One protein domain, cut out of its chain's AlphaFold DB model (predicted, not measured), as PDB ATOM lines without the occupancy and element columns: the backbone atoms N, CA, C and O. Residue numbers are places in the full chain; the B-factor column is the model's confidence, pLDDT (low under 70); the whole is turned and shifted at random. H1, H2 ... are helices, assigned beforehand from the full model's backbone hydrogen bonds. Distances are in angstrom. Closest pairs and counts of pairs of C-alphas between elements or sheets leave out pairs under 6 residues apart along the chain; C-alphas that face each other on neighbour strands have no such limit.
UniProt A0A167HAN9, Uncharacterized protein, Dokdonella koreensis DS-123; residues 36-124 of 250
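This is residues 36 to 124 of the 250 residues of an uncharacterized protein of Dokdonella koreensis DS-123 (UniProt A0A167HAN9). The longest helix, H5, crosses H2, the helix in the middle, while H7 packs side by side with H2 and runs the opposite way. H1 bridges H5 and H7 near the first residues of H2, the short H3 and H4 sit by its last residues, and the short H6 packs on H5. The printed part has 89 residues with seven named helices, H1 to H7 in order along the chain, and no named strand; its class is all helix. It is compact, with a radius of gyration of the C-alphas of 12.0 A, and rounded, spanning 31 by 26 by 23 A.

Find C-alpha 81 at (-34.743, 2.334, 34.057); from there H5, residues 81 to 94, runs 19.6 A to C-alpha 94 at (-31.642, 14.158, 49.354). H2 is residues 54 to 63, 14.5 A long, and H7 is residues 111 to 122, 16.2 A long, ending at C-alpha 122 at (-18.573, 16.846, 26.770). H1, residues 36 to 42, is 9.9 A long. Look for three helices of four residues: H3 at residues 67 to 70, 5.0 A, H4 at 75 to 78, 5.4 A, and H6 at 105 to 108, 5.2 A.

Start where H5 touches H2, the hub: the closest C-alphas, of Cys 59 and Cys 85, are 5.8 A apart, and the lines are only just about perpendicular at 71 degrees. H2 also touches H7, closest at the C-alphas of Leu 60 and Thr 114, 5.8 A, at a shallow tilt of 22 degrees, opposite ways. H2 touches H4, with the C-alphas of Ala 62 and Tyr 77 closest at 6.0 A. H2 and H3 touch only at the corner, Arg 61 to Gln 70, 5.4 A between C-alphas. H5 touches H1 with residues 89 to 93 alone; the closest C-alphas, of Leu 41 and Trp 92, are 7.2 A apart, at a steep tilt of 51 degrees, opposite ways. H7, with residues 117 to 120 alone, only just touches H1, with 3 pairs of C-alphas within 8 A, the closest being those of Leu 38 and Ala 117 at 7.0 A; the lines are about perpendicular at 88 degrees. H6 touches H5, Phe 105 to Gln 90, 6.1 A between the closest C-alphas. H5 and H7 are apart. In H1, H2, H5 and H7 every O i to N i+4 pair is within hydrogen-bond range; H3, H4 and H6 are too short for such a pair.

The C-alphas farthest apart, of Gly 72 and Thr 97, are 32.8 A apart. The printed part has no cut. The link from H1 to H2, residues 43 to 53, is long. Mean pLDDT of the printed part is 85.4, and residues 79 to 81 are under 70.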
ATOM      1  N   ALA A  36     -19.704  24.650  38.611       86.06
ATOM      2  CA  ALA A  36     -19.063  23.974  39.740       86.06
ATOM      3  C   ALA A  36     -20.081  23.377  40.729       86.06
ATOM      4  O   ALA A  36     -19.873  22.290  41.263       86.06
ATOM      5  N   GLU A  37     -21.201  24.062  40.977       87.94
ATOM      6  CA  GLU A  37     -22.276  23.504  41.804       87.94
ATOM      7  C   GLU A  37     -22.974  22.343  41.093       87.94
ATOM      8  O   GLU A  37     -23.281  21.335  41.723       87.94
ATOM      9  N   LEU A  38     -23.173  22.452  39.776       89.00
ATOM     10  CA  LEU A  38     -23.755  21.384  38.969       89.00
ATOM     11  C   LEU A  38     -22.831  20.158  38.903       89.00
ATOM     12  O   LEU A  38     -23.313  19.033  39.038       89.00
ATOM     13  N   SER A  39     -21.514  20.357  38.765       88.69
ATOM     14  CA  SER A  39     -20.538  19.261  38.804       88.69
ATOM     15  C   SER A  39     -20.518  18.584  40.169       88.69
ATOM     16  O   SER A  39     -20.674  17.370  40.252       88.69
ATOM     17  N   LYS A  40     -20.458  19.368  41.250       87.38
ATOM     18  CA  LYS A  40     -20.512  18.851  42.619       87.38
ATOM     19  C   LYS A  40     -21.821  18.119  42.914       87.38
ATOM     20  O   LYS A  40     -21.831  17.164  43.681       87.38
ATOM     21  N   LEU A  41     -22.935  18.517  42.317       89.06
ATOM     22  CA  LEU A  41     -24.205  17.835  42.532       89.06
ATOM     23  C   LEU A  41     -24.286  16.504  41.771       89.06
ATOM     24  O   LEU A  41     -24.849  15.539  42.289       89.06
ATOM     25  N   LEU A  42     -23.698  16.431  40.575       89.75
ATOM     26  CA  LEU A  42     -23.781  15.275  39.675       89.75
ATOM     27  C   LEU A  42     -22.507  14.416  39.635       89.75
ATOM     28  O   LEU A  42     -22.390  13.570  38.755       89.75
ATOM     29  N   HIS A  43     -21.546  14.611  40.539       87.25
ATOM     30  CA  HIS A  43     -20.333  13.788  40.571       87.25
ATOM     31  C   HIS A  43     -20.600  12.383  41.130       87.25
ATOM     32  O   HIS A  43     -21.445  12.190  42.005       87.25
ATOM     33  N   THR A  44     -19.821  11.406  40.687       82.19
ATOM     34  CA  THR A  44     -19.782  10.066  41.290       82.19
ATOM     35  C   THR A  44     -18.622   9.985  42.284       82.19
ATOM     36  O   THR A  44     -17.556  10.559  42.050       82.19
ATOM     37  N   GLU A  45     -18.815   9.267  43.394       74.12
ATOM     38  CA  GLU A  45     -17.738   9.006  44.357       74.12
ATOM     39  C   GLU A  45     -16.555   8.298  43.680       74.12
ATOM     40  O   GLU A  45     -16.727   7.367  42.892       74.12
ATOM     41  N   GLY A  46     -15.335   8.747  43.979       70.19
ATOM     42  CA  GLY A  46     -14.118   8.237  43.341       70.19
ATOM     43  C   GLY A  46     -13.747   8.926  42.023       70.19
ATOM     44  O   GLY A  46     -12.730   8.570  41.432       70.19
ATOM     45  N   GLN A  47     -14.511   9.932  41.577       73.88
ATOM     46  CA  GLN A  47     -14.094  10.863  40.523       73.88
ATOM     47  C   GLN A  47     -13.773  12.255  41.089       73.88
ATOM     48  O   GLN A  47     -14.261  12.609  42.160       73.88
ATOM     49  N   PRO A  48     -12.960  13.064  40.384       75.19
ATOM     50  CA  PRO A  48     -12.742  14.458  40.754       75.19
ATOM     51  C   PRO A  48     -14.047  15.268  40.762       75.19
ATOM     52  O   PRO A  48     -14.842  15.137  39.835       75.19
ATOM     53  N   ASP A  49     -14.207  16.186  41.719       75.75
ATOM     54  CA  ASP A  49     -15.423  17.002  41.932       75.75
ATOM     55  C   ASP A  49     -15.863  17.865  40.728       75.75
ATOM     56  O   ASP A  49     -16.998  18.344  40.658       75.75
ATOM     57  N   TYR A  50     -14.967  18.091  39.764       77.25
ATOM     58  CA  TYR A  50     -15.273  18.803  38.520       77.25
ATOM     59  C   TYR A  50     -15.892  17.899  37.440       77.25
ATOM     60  O   TYR A  50     -16.327  18.401  36.403       77.25
ATOM     61  N   ARG A  51     -15.914  16.574  37.639       82.19
ATOM     62  CA  ARG A  51     -16.476  15.613  36.685       82.19
ATOM     63  C   ARG A  51     -17.931  15.328  37.020       82.19
ATOM     64  O   ARG A  51     -18.268  14.953  38.137       82.19
ATOM     65  N   VAL A  52     -18.781  15.474  36.012       87.69
ATOM     66  CA  VAL A  52     -20.167  15.009  36.057       87.69
ATOM     67  C   VAL A  52     -20.233  13.534  35.676       87.69
ATOM     68  O   VAL A  52     -19.516  13.078  34.782       87.69
ATOM     69  N   ASP A  53     -21.100  12.793  36.353       88.19
ATOM     70  CA  ASP A  53     -21.383  11.395  36.064       88.19
ATOM     71  C   ASP A  53     -22.226  11.258  34.785       88.19
ATOM     72  O   ASP A  53     -23.242  11.936  34.608       88.19
ATOM     73  N   ALA A  54     -21.791  10.395  33.865       87.31
ATOM     74  CA  ALA A  54     -22.436  10.242  32.562       87.31
ATOM     75  C   ALA A  54     -23.851   9.655  32.675       87.31
ATOM     76  O   ALA A  54     -24.749  10.072  31.936       87.31
ATOM     77  N   ASP A  55     -24.068   8.737  33.617       88.12
ATOM     78  CA  ASP A  55     -25.361   8.086  33.818       88.12
ATOM     79  C   ASP A  55     -26.362   9.072  34.419       88.12
ATOM     80  O   ASP A  55     -27.519   9.122  33.997       88.12
ATOM     81  N   ALA A  56     -25.904   9.940  35.322       90.50
ATOM     82  CA  ALA A  56     -26.705  11.033  35.857       90.50
ATOM     83  C   ALA A  56     -27.115  12.046  34.778       90.50
ATOM     84  O   ALA A  56     -28.270  12.468  34.735       90.50
ATOM     85  N   VAL A  57     -26.208  12.411  33.864       91.31
ATOM     86  CA  VAL A  57     -26.541  13.310  32.744       91.31
ATOM     87  C   VAL A  57     -27.553  12.660  31.799       91.31
ATOM     88  O   VAL A  57     -28.536  13.301  31.420       91.31
ATOM     89  N   ASN A  58     -27.375  11.380  31.457       91.31
ATOM     90  CA  ASN A  58     -28.352  10.629  30.661       91.31
ATOM     91  C   ASN A  58     -29.710  10.513  31.370       91.31
ATOM     92  O   ASN A  58     -30.753  10.589  30.717       91.31
ATOM     93  N   CYS A  59     -29.709  10.460  32.702       91.25
ATOM     94  CA  CYS A  59     -30.916  10.546  33.514       91.25
ATOM     95  C   CYS A  59     -31.708  11.827  33.283       91.25
ATOM     96  O   CYS A  59     -32.910  11.792  33.022       91.25
ATOM     97  N   LEU A  60     -31.031  12.972  33.395       92.69
ATOM     98  CA  LEU A  60     -31.669  14.279  33.259       92.69
ATOM     99  C   LEU A  60     -32.236  14.449  31.850       92.69
ATOM    100  O   LEU A  60     -33.384  14.862  31.692       92.69
ATOM    101  N   ARG A  61     -31.484  14.007  30.834       92.75
ATOM    102  CA  ARG A  61     -31.939  13.961  29.438       92.75
ATOM    103  C   ARG A  61     -33.224  13.151  29.278       92.75
ATOM    104  O   ARG A  61     -34.159  13.635  28.652       92.75
ATOM    105  N   ALA A  62     -33.309  11.964  29.877       91.12
ATOM    106  CA  ALA A  62     -34.491  11.102  29.790       91.12
ATOM    107  C   ALA A  62     -35.756  11.732  30.405       91.12
ATOM    108  O   ALA A  62     -36.881  11.427  29.998       91.12
ATOM    109  N   TRP A  63     -35.580  12.615  31.389       90.62
ATOM    110  CA  TRP A  63     -36.660  13.264  32.133       90.62
ATOM    111  C   TRP A  63     -36.936  14.712  31.730       90.62
ATOM    112  O   TRP A  63     -37.854  15.319  32.280       90.62
ATOM    113  N   SER A  64     -36.212  15.257  30.754       89.19
ATOM    114  CA  SER A  64     -36.308  16.678  30.417       89.19
ATOM    115  C   SER A  64     -37.586  17.105  29.714       89.19
ATOM    116  O   SER A  64     -37.887  18.296  29.651       89.19
ATOM    117  N   GLY A  65     -38.337  16.140  29.180       82.12
ATOM    118  CA  GLY A  65     -39.480  16.409  28.308       82.12
ATOM    119  C   GLY A  65     -39.093  17.020  26.956       82.12
ATOM    120  O   GLY A  65     -39.984  17.324  26.168       82.12
ATOM    121  N   ASP A  66     -37.796  17.179  26.672       86.31
ATOM    122  CA  ASP A  66     -37.279  17.727  25.423       86.31
ATOM    123  C   ASP A  66     -36.824  16.593  24.492       86.31
ATOM    124  O   ASP A  66     -35.877  15.854  24.787       86.31
ATOM    125  N   GLY A  67     -37.499  16.459  23.349       83.31
ATOM    126  CA  GLY A  67     -37.205  15.417  22.364       83.31
ATOM    127  C   GLY A  67     -35.813  15.532  21.731       83.31
ATOM    128  O   GLY A  67     -35.241  14.513  21.348       83.31
ATOM    129  N   GLN A  68     -35.229  16.734  21.652       87.75
ATOM    130  CA  GLN A  68     -33.859  16.904  21.163       87.75
ATOM    131  C   GLN A  68     -32.846  16.384  22.182       87.75
ATOM    132  O   GLN A  68     -31.905  15.687  21.806       87.75
ATOM    133  N   LEU A  69     -33.064  16.654  23.470       87.06
ATOM    134  CA  LEU A  69     -32.179  16.165  24.534       87.06
ATOM    135  C   LEU A  69     -32.277  14.649  24.720       87.06
ATOM    136  O   LEU A  69     -31.276  14.005  25.044       87.06
ATOM    137  N   GLN A  70     -33.453  14.072  24.473       88.12
ATOM    138  CA  GLN A  70     -33.681  12.625  24.527       88.12
ATOM    139  C   GLN A  70     -33.123  11.871  23.313       88.12
ATOM    140  O   GLN A  70     -32.928  10.657  23.378       88.12
ATOM    141  N   SER A  71     -32.829  12.571  22.216       86.88
ATOM    142  CA  SER A  71     -32.297  11.958  21.001       86.88
ATOM    143  C   SER A  71     -30.947  11.279  21.249       86.88
ATOM    144  O   SER A  71     -30.044  11.857  21.857       86.88
ATOM    145  N   GLY A  72     -30.801  10.039  20.778       84.00
ATOM    146  CA  GLY A  72     -29.571   9.261  20.945       84.00
ATOM    147  C   GLY A  72     -29.284   8.840  22.389       84.00
ATOM    148  O   GLY A  72     -28.137   8.534  22.712       84.00
ATOM    149  N   LEU A  73     -30.286   8.859  23.276       84.25
ATOM    150  CA  LEU A  73     -30.174   8.173  24.559       84.25
ATOM    151  C   LEU A  73     -30.049   6.659  24.338       84.25
ATOM    152  O   LEU A  73     -30.732   6.117  23.465       84.25
ATOM    153  N   PRO A  74     -29.219   5.961  25.134       83.38
ATOM    154  CA  PRO A  74     -29.235   4.507  25.159       83.38
ATOM    155  C   PRO A  74     -30.640   4.001  25.497       83.38
ATOM    156  O   PRO A  74     -31.323   4.591  26.336       83.38
ATOM    157  N   GLU A  75     -31.043   2.887  24.886       79.69
ATOM    158  CA  GLU A  75     -32.386   2.303  25.033       79.69
ATOM    159  C   GLU A  75     -32.776   2.065  26.500       79.69
ATOM    160  O   GLU A  75     -33.928   2.275  26.878       79.69
ATOM    161  N   ALA A  76     -31.782   1.768  27.344       75.50
ATOM    162  CA  ALA A  76     -31.911   1.690  28.793       75.50
ATOM    163  C   ALA A  76     -32.712   2.866  29.389       75.50
ATOM    164  O   ALA A  76     -33.593   2.652  30.211       75.50
ATOM    165  N   TYR A  77     -32.485   4.102  28.937       79.31
ATOM    166  CA  TYR A  77     -33.075   5.314  29.520       79.31
ATOM    167  C   TYR A  77     -34.456   5.692  28.955       79.31
ATOM    168  O   TYR A  77     -35.037   6.692  29.380       79.31
ATOM    169  N   LEU A  78     -34.984   4.924  27.999       71.38
ATOM    170  CA  LEU A  78     -36.266   5.195  27.339       71.38
ATOM    171  C   LEU A  78     -37.433   4.365  27.915       71.38
ATOM    172  O   LEU A  78     -38.585   4.656  27.600       71.38
ATOM    173  N   GLY A  79     -37.143   3.378  28.773       69.94
ATOM    174  CA  GLY A  79     -38.118   2.477  29.403       69.94
ATOM    175  C   GLY A  79     -38.019   2.445  30.935       69.94
ATOM    176  O   GLY A  79     -37.872   3.482  31.577       69.94
ATOM    177  N   ASP A  80     -38.083   1.253  31.530       63.16
ATOM    178  CA  ASP A  80     -38.242   1.065  32.983       63.16
ATOM    179  C   ASP A  80     -37.066   1.579  33.840       63.16
ATOM    180  O   ASP A  80     -37.268   1.957  34.998       63.16
ATOM    181  N   HIS A  81     -35.845   1.716  33.295       67.56
ATOM    182  CA  HIS A  81     -34.743   2.334  34.057       67.56
ATOM    183  C   HIS A  81     -34.937   3.827  34.300       67.56
ATOM    184  O   HIS A  81     -34.185   4.429  35.067       67.56
ATOM    185  N   LYS A  82     -35.942   4.454  33.690       74.25
ATOM    186  CA  LYS A  82     -36.246   5.861  33.911       74.25
ATOM    187  C   LYS A  82     -36.558   6.137  35.392       74.25
ATOM    188  O   LYS A  82     -36.069   7.130  35.938       74.25
ATOM    189  N   ASP A  83     -37.252   5.228  36.078       77.69
ATOM    190  CA  ASP A  83     -37.556   5.349  37.512       77.69
ATOM    191  C   ASP A  83     -36.364   5.026  38.418       77.69
ATOM    192  O   ASP A  83     -36.127   5.716  39.413       77.69
ATOM    193  N   GLU A  84     -35.585   4.000  38.076       79.00
ATOM    194  CA  GLU A  84     -34.370   3.630  38.806       79.00
ATOM    195  C   GLU A  84     -33.330   4.749  38.751       79.00
ATOM    196  O   GLU A  84     -32.816   5.196  39.776       79.00
ATOM    197  N   CYS A  85     -33.103   5.271  37.554       86.69
ATOM    198  CA  CYS A  85     -32.229   6.398  37.321       86.69
ATOM    199  C   CYS A  85     -32.654   7.618  38.145       86.69
ATOM    200  O   CYS A  85     -31.842   8.233  38.846       86.69
ATOM    201  N   ARG A  86     -33.956   7.936  38.128       87.38
ATOM    202  CA  ARG A  86     -34.511   9.022  38.935       87.38
ATOM    203  C   ARG A  86     -34.263   8.789  40.422       87.38
ATOM    204  O   ARG A  86     -33.906   9.738  41.115       87.38
ATOM    205  N   ARG A  87     -34.427   7.559  40.920       87.50
ATOM    206  CA  ARG A  87     -34.172   7.212  42.327       87.50
ATOM    207  C   ARG A  87     -32.717   7.477  42.717       87.50
ATOM    208  O   ARG A  87     -32.493   8.055  43.777       87.50
ATOM    209  N   THR A  88     -31.757   7.123  41.864       86.00
ATOM    210  CA  THR A  88     -30.325   7.367  42.105       86.00
ATOM    211  C   THR A  88     -30.017   8.857  42.220       86.00
ATOM    212  O   THR A  88     -29.491   9.301  43.241       86.00
ATOM    213  N   VAL A  89     -30.421   9.659  41.227       90.12
ATOM    214  CA  VAL A  89     -30.190  11.116  41.253       90.12
ATOM    215  C   VAL A  89     -30.948  11.770  42.412       90.12
ATOM    216  O   VAL A  89     -30.425  12.661  43.076       90.12
ATOM    217  N   GLN A  90     -32.163  11.309  42.719       89.62
ATOM    218  CA  GLN A  90     -32.918  11.796  43.872       89.62
ATOM    219  C   GLN A  90     -32.213  11.469  45.198       89.62
ATOM    220  O   GLN A  90     -32.245  12.293  46.106       89.62
ATOM    221  N   GLY A  91     -31.546  10.318  45.310       87.94
ATOM    222  CA  GLY A  91     -30.715   9.977  46.467       87.94
ATOM    223  C   GLY A  91     -29.607  11.004  46.701       87.94
ATOM    224  O   GLY A  91     -29.434  11.473  47.822       87.94
ATOM    225  N   TRP A  92     -28.933  11.437  45.633       89.12
ATOM    226  CA  TRP A  92     -27.920  12.495  45.697       89.12
ATOM    227  C   TRP A  92     -28.507  13.857  46.068       89.12
ATOM    228  O   TRP A  92     -27.885  14.628  46.791       89.12
ATOM    229  N   LEU A  93     -29.718  14.155  45.596       89.00
ATOM    230  CA  LEU A  93     -30.425  15.390  45.935       89.00
ATOM    231  C   LEU A  93     -30.952  15.420  47.367       89.00
ATOM    232  O   LEU A  93     -31.130  16.504  47.917       89.00
ATOM    233  N   ASN A  94     -31.204  14.261  47.966       88.75
ATOM    234  CA  ASN A  94     -31.642  14.158  49.354       88.75
ATOM    235  C   ASN A  94     -30.482  14.336  50.347       88.75
ATOM    236  O   ASN A  94     -30.724  14.590  51.526       88.75
ATOM    237  N   ASP A  95     -29.233  14.223  49.890       86.56
ATOM    238  CA  ASP A  95     -28.060  14.530  50.700       86.56
ATOM    239  C   ASP A  95     -27.888  16.053  50.830       86.56
ATOM    240  O   ASP A  95     -27.491  16.749  49.893       86.56
ATOM    241  N   ALA A  96     -28.161  16.575  52.029       85.75
ATOM    242  CA  ALA A  96     -28.058  17.999  52.338       85.75
ATOM    243  C   ALA A  96     -26.629  18.560  52.199       85.75
ATOM    244  O   ALA A  96     -26.464  19.763  51.994       85.75
ATOM    245  N   THR A  97     -25.596  17.716  52.290       84.94
ATOM    246  CA  THR A  97     -24.198  18.138  52.113       84.94
ATOM    247  C   THR A  97     -23.852  18.356  50.639       84.94
ATOM    248  O   THR A  97     -23.079  19.259  50.299       84.94
ATOM    249  N   ARG A  98     -24.476  17.572  49.754       84.56
ATOM    250  CA  ARG A  98     -24.335  17.661  48.298       84.56
ATOM    251  C   ARG A  98     -25.288  18.684  47.680       84.56
ATOM    252  O   ARG A  98     -24.904  19.387  46.748       84.56
ATOM    253  N   ASN A  99     -26.502  18.798  48.214       88.81
ATOM    254  CA  ASN A  99     -27.565  19.673  47.725       88.81
ATOM    255  C   ASN A  99     -28.008  20.700  48.790       88.81
ATOM    256  O   ASN A  99     -29.159  20.685  49.239       88.81
ATOM    257  N   PRO A 100     -27.133  21.645  49.184       82.69
ATOM    258  CA  PRO A 100     -27.469  22.653  50.192       82.69
ATOM    259  C   PRO A 100     -28.595  23.597  49.738       82.69
ATOM    260  O   PRO A 100     -29.272  24.204  50.564       82.69
ATOM    261  N   GLN A 101     -28.822  23.712  48.425       83.94
ATOM    262  CA  GLN A 101     -29.874  24.548  47.842       83.94
ATOM    263  C   GLN A 101     -31.252  23.863  47.793       83.94
ATOM    264  O   GLN A 101     -32.234  24.501  47.397       83.94
ATOM    265  N   GLN A 102     -31.341  22.595  48.221       85.75
ATOM    266  CA  GLN A 102     -32.575  21.801  48.257       85.75
ATOM    267  C   GLN A 102     -33.277  21.745  46.893       85.75
ATOM    268  O   GLN A 102     -34.491  21.923  46.774       85.75
ATOM    269  N   LEU A 103     -32.487  21.547  45.841       89.12
ATOM    270  CA  LEU A 103     -32.987  21.380  44.486       89.12
ATOM    271  C   LEU A 103     -33.785  20.089  44.360       89.12
ATOM    272  O   LEU A 103     -33.404  19.051  44.905       89.12
ATOM    273  N   LEU A 104     -34.870  20.153  43.596       88.81
ATOM    274  CA  LEU A 104     -35.660  18.985  43.249       88.81
ATOM    275  C   LEU A 104     -35.158  18.385  41.940       88.81
ATOM    276  O   LEU A 104     -34.658  19.088  41.059       88.81
ATOM    277  N   PHE A 105     -35.379  17.083  41.765       90.19
ATOM    278  CA  PHE A 105     -35.059  16.406  40.510       90.19
ATOM    279  C   PHE A 105     -35.747  17.075  39.312       90.19
ATOM    280  O   PHE A 105     -35.132  17.283  38.273       90.19
ATOM    281  N   THR A 106     -37.003  17.494  39.480       86.50
ATOM    282  CA  THR A 106     -37.783  18.190  38.445       86.50
ATOM    283  C   THR A 106     -37.222  19.556  38.068       86.50
ATOM    284  O   THR A 106     -37.541  20.056  36.995       86.50
ATOM    285  N   ASP A 107     -36.413  20.183  38.926       88.94
ATOM    286  CA  ASP A 107     -35.729  21.428  38.582       88.94
ATOM    287  C   ASP A 107     -34.481  21.163  37.744       88.94
ATOM    288  O   ASP A 107     -34.253  21.868  36.765       88.94
ATOM    289  N   LEU A 108     -33.713  20.126  38.083       90.06
ATOM    290  CA  LEU A 108     -32.520  19.720  37.334       90.06
ATOM    291  C   LEU A 108     -32.834  19.061  35.994       90.06
ATOM    292  O   LEU A 108     -32.078  19.234  35.046       90.06
ATOM    293  N   ALA A 109     -33.944  18.332  35.902       90.81
ATOM    294  CA  ALA A 109     -34.352  17.688  34.660       90.81
ATOM    295  C   ALA A 109     -34.784  18.701  33.590       90.81
ATOM    296  O   ALA A 109     -34.849  18.346  32.426       90.81
ATOM    297  N   LYS A 110     -35.043  19.974  33.923       89.38
ATOM    298  CA  LYS A 110     -35.383  21.000  32.918       89.38
ATOM    299  C   LYS A 110     -34.312  21.087  31.821       89.38
ATOM    300  O   LYS A 110     -33.137  20.788  32.055       89.38
ATOM    301  N   SER A 111     -34.715  21.532  30.630       87.56
ATOM    302  CA  SER A 111     -33.847  21.576  29.444       87.56
ATOM    303  C   SER A 111     -32.542  22.335  29.696       87.56
ATOM    304  O   SER A 111     -31.465  21.781  29.509       87.56
ATOM    305  N   LYS A 112     -32.618  23.556  30.231       89.25
ATOM    306  CA  LYS A 112     -31.445  24.420  30.435       89.25
ATOM    307  C   LYS A 112     -30.396  23.840  31.411       89.25
ATOM    308  O   LYS A 112     -29.219  23.808  31.044       89.25
ATOM    309  N   PRO A 113     -30.736  23.367  32.628       90.12
ATOM    310  CA  PRO A 113     -29.764  22.674  33.481       90.12
ATOM    311  C   PRO A 113     -29.222  21.379  32.854       90.12
ATOM    312  O   PRO A 113     -28.026  21.106  32.962       90.12
ATOM    313  N   THR A 114     -30.065  20.625  32.142       91.50
ATOM    314  CA  THR A 114     -29.665  19.387  31.452       91.50
ATOM    315  C   THR A 114     -28.648  19.652  30.339       91.50
ATOM    316  O   THR A 114     -27.613  18.992  30.278       91.50
ATOM    317  N   GLU A 115     -28.884  20.654  29.491       90.88
ATOM    318  CA  GLU A 115     -27.957  21.089  28.438       90.88
ATOM    319  C   GLU A 115     -26.598  21.491  29.006       90.88
ATOM    320  O   GLU A 115     -25.548  21.148  28.457       90.88
ATOM    321  N   ARG A 116     -26.601  22.198  30.140       91.69
ATOM    322  CA  ARG A 116     -25.364  22.579  30.827       91.69
ATOM    323  C   ARG A 116     -24.620  21.362  31.354       91.69
ATOM    324  O   ARG A 116     -23.414  21.273  31.147       91.69
ATOM    325  N   ALA A 117     -25.323  20.406  31.957       91.19
ATOM    326  CA  ALA A 117     -24.723  19.158  32.420       91.19
ATOM    327  C   ALA A 117     -24.109  18.357  31.254       91.19
ATOM    328  O   ALA A 117     -22.990  17.861  31.366       91.19
ATOM    329  N   MET A 118     -24.784  18.310  30.099       91.19
ATOM    330  CA  MET A 118     -24.243  17.711  28.872       91.19
ATOM    331  C   MET A 118     -22.991  18.429  28.372       91.19
ATOM    332  O   MET A 118     -22.021  17.778  27.987       91.19
ATOM    333  N   LYS A 119     -22.985  19.765  28.391       91.62
ATOM    334  CA  LYS A 119     -21.819  20.556  27.986       91.62
ATOM    335  C   LYS A 119     -20.629  20.319  28.916       91.62
ATOM    336  O   LYS A 119     -19.508  20.205  28.430       91.62
ATOM    337  N   LEU A 120     -20.872  20.200  30.222       89.56
ATOM    338  CA  LEU A 120     -19.841  19.845  31.197       89.56
ATOM    339  C   LEU A 120     -19.290  18.447  30.936       89.56
ATOM    340  O   LEU A 120     -18.076  18.293  30.894       89.56
ATOM    341  N   LEU A 121     -20.161  17.466  30.684       88.44
ATOM    342  CA  LEU A 121     -19.758  16.098  30.352       88.44
ATOM    343  C   LEU A 121     -18.896  16.051  29.083       88.44
ATOM    344  O   LEU A 121     -17.854  15.403  29.068       88.44
ATOM    345  N   ALA A 122     -19.301  16.773  28.035       86.62
ATOM    346  CA  ALA A 122     -18.573  16.846  26.770       86.62
ATOM    347  C   ALA A 122     -17.225  17.579  26.886       86.62
ATOM    348  O   ALA A 122     -16.320  17.326  26.095       86.62
ATOM    349  N   ALA A 123     -17.086  18.482  27.860       85.25
ATOM    350  CA  ALA A 123     -15.852  19.215  28.126       85.25
ATOM    351  C   ALA A 123     -14.855  18.437  29.007       85.25
ATOM    352  O   ALA A 123     -13.743  18.923  29.227       85.25
ATOM    353  N   LEU A 124     -15.222  17.257  29.527       81.12
ATOM    354  CA  LEU A 124     -14.327  16.491  30.390       81.12
ATOM    355  C   LEU A 124     -13.159  15.905  29.584       81.12
ATOM    356  O   LEU A 124     -13.386  15.201  28.597       81.12
TER     357      LEU A 124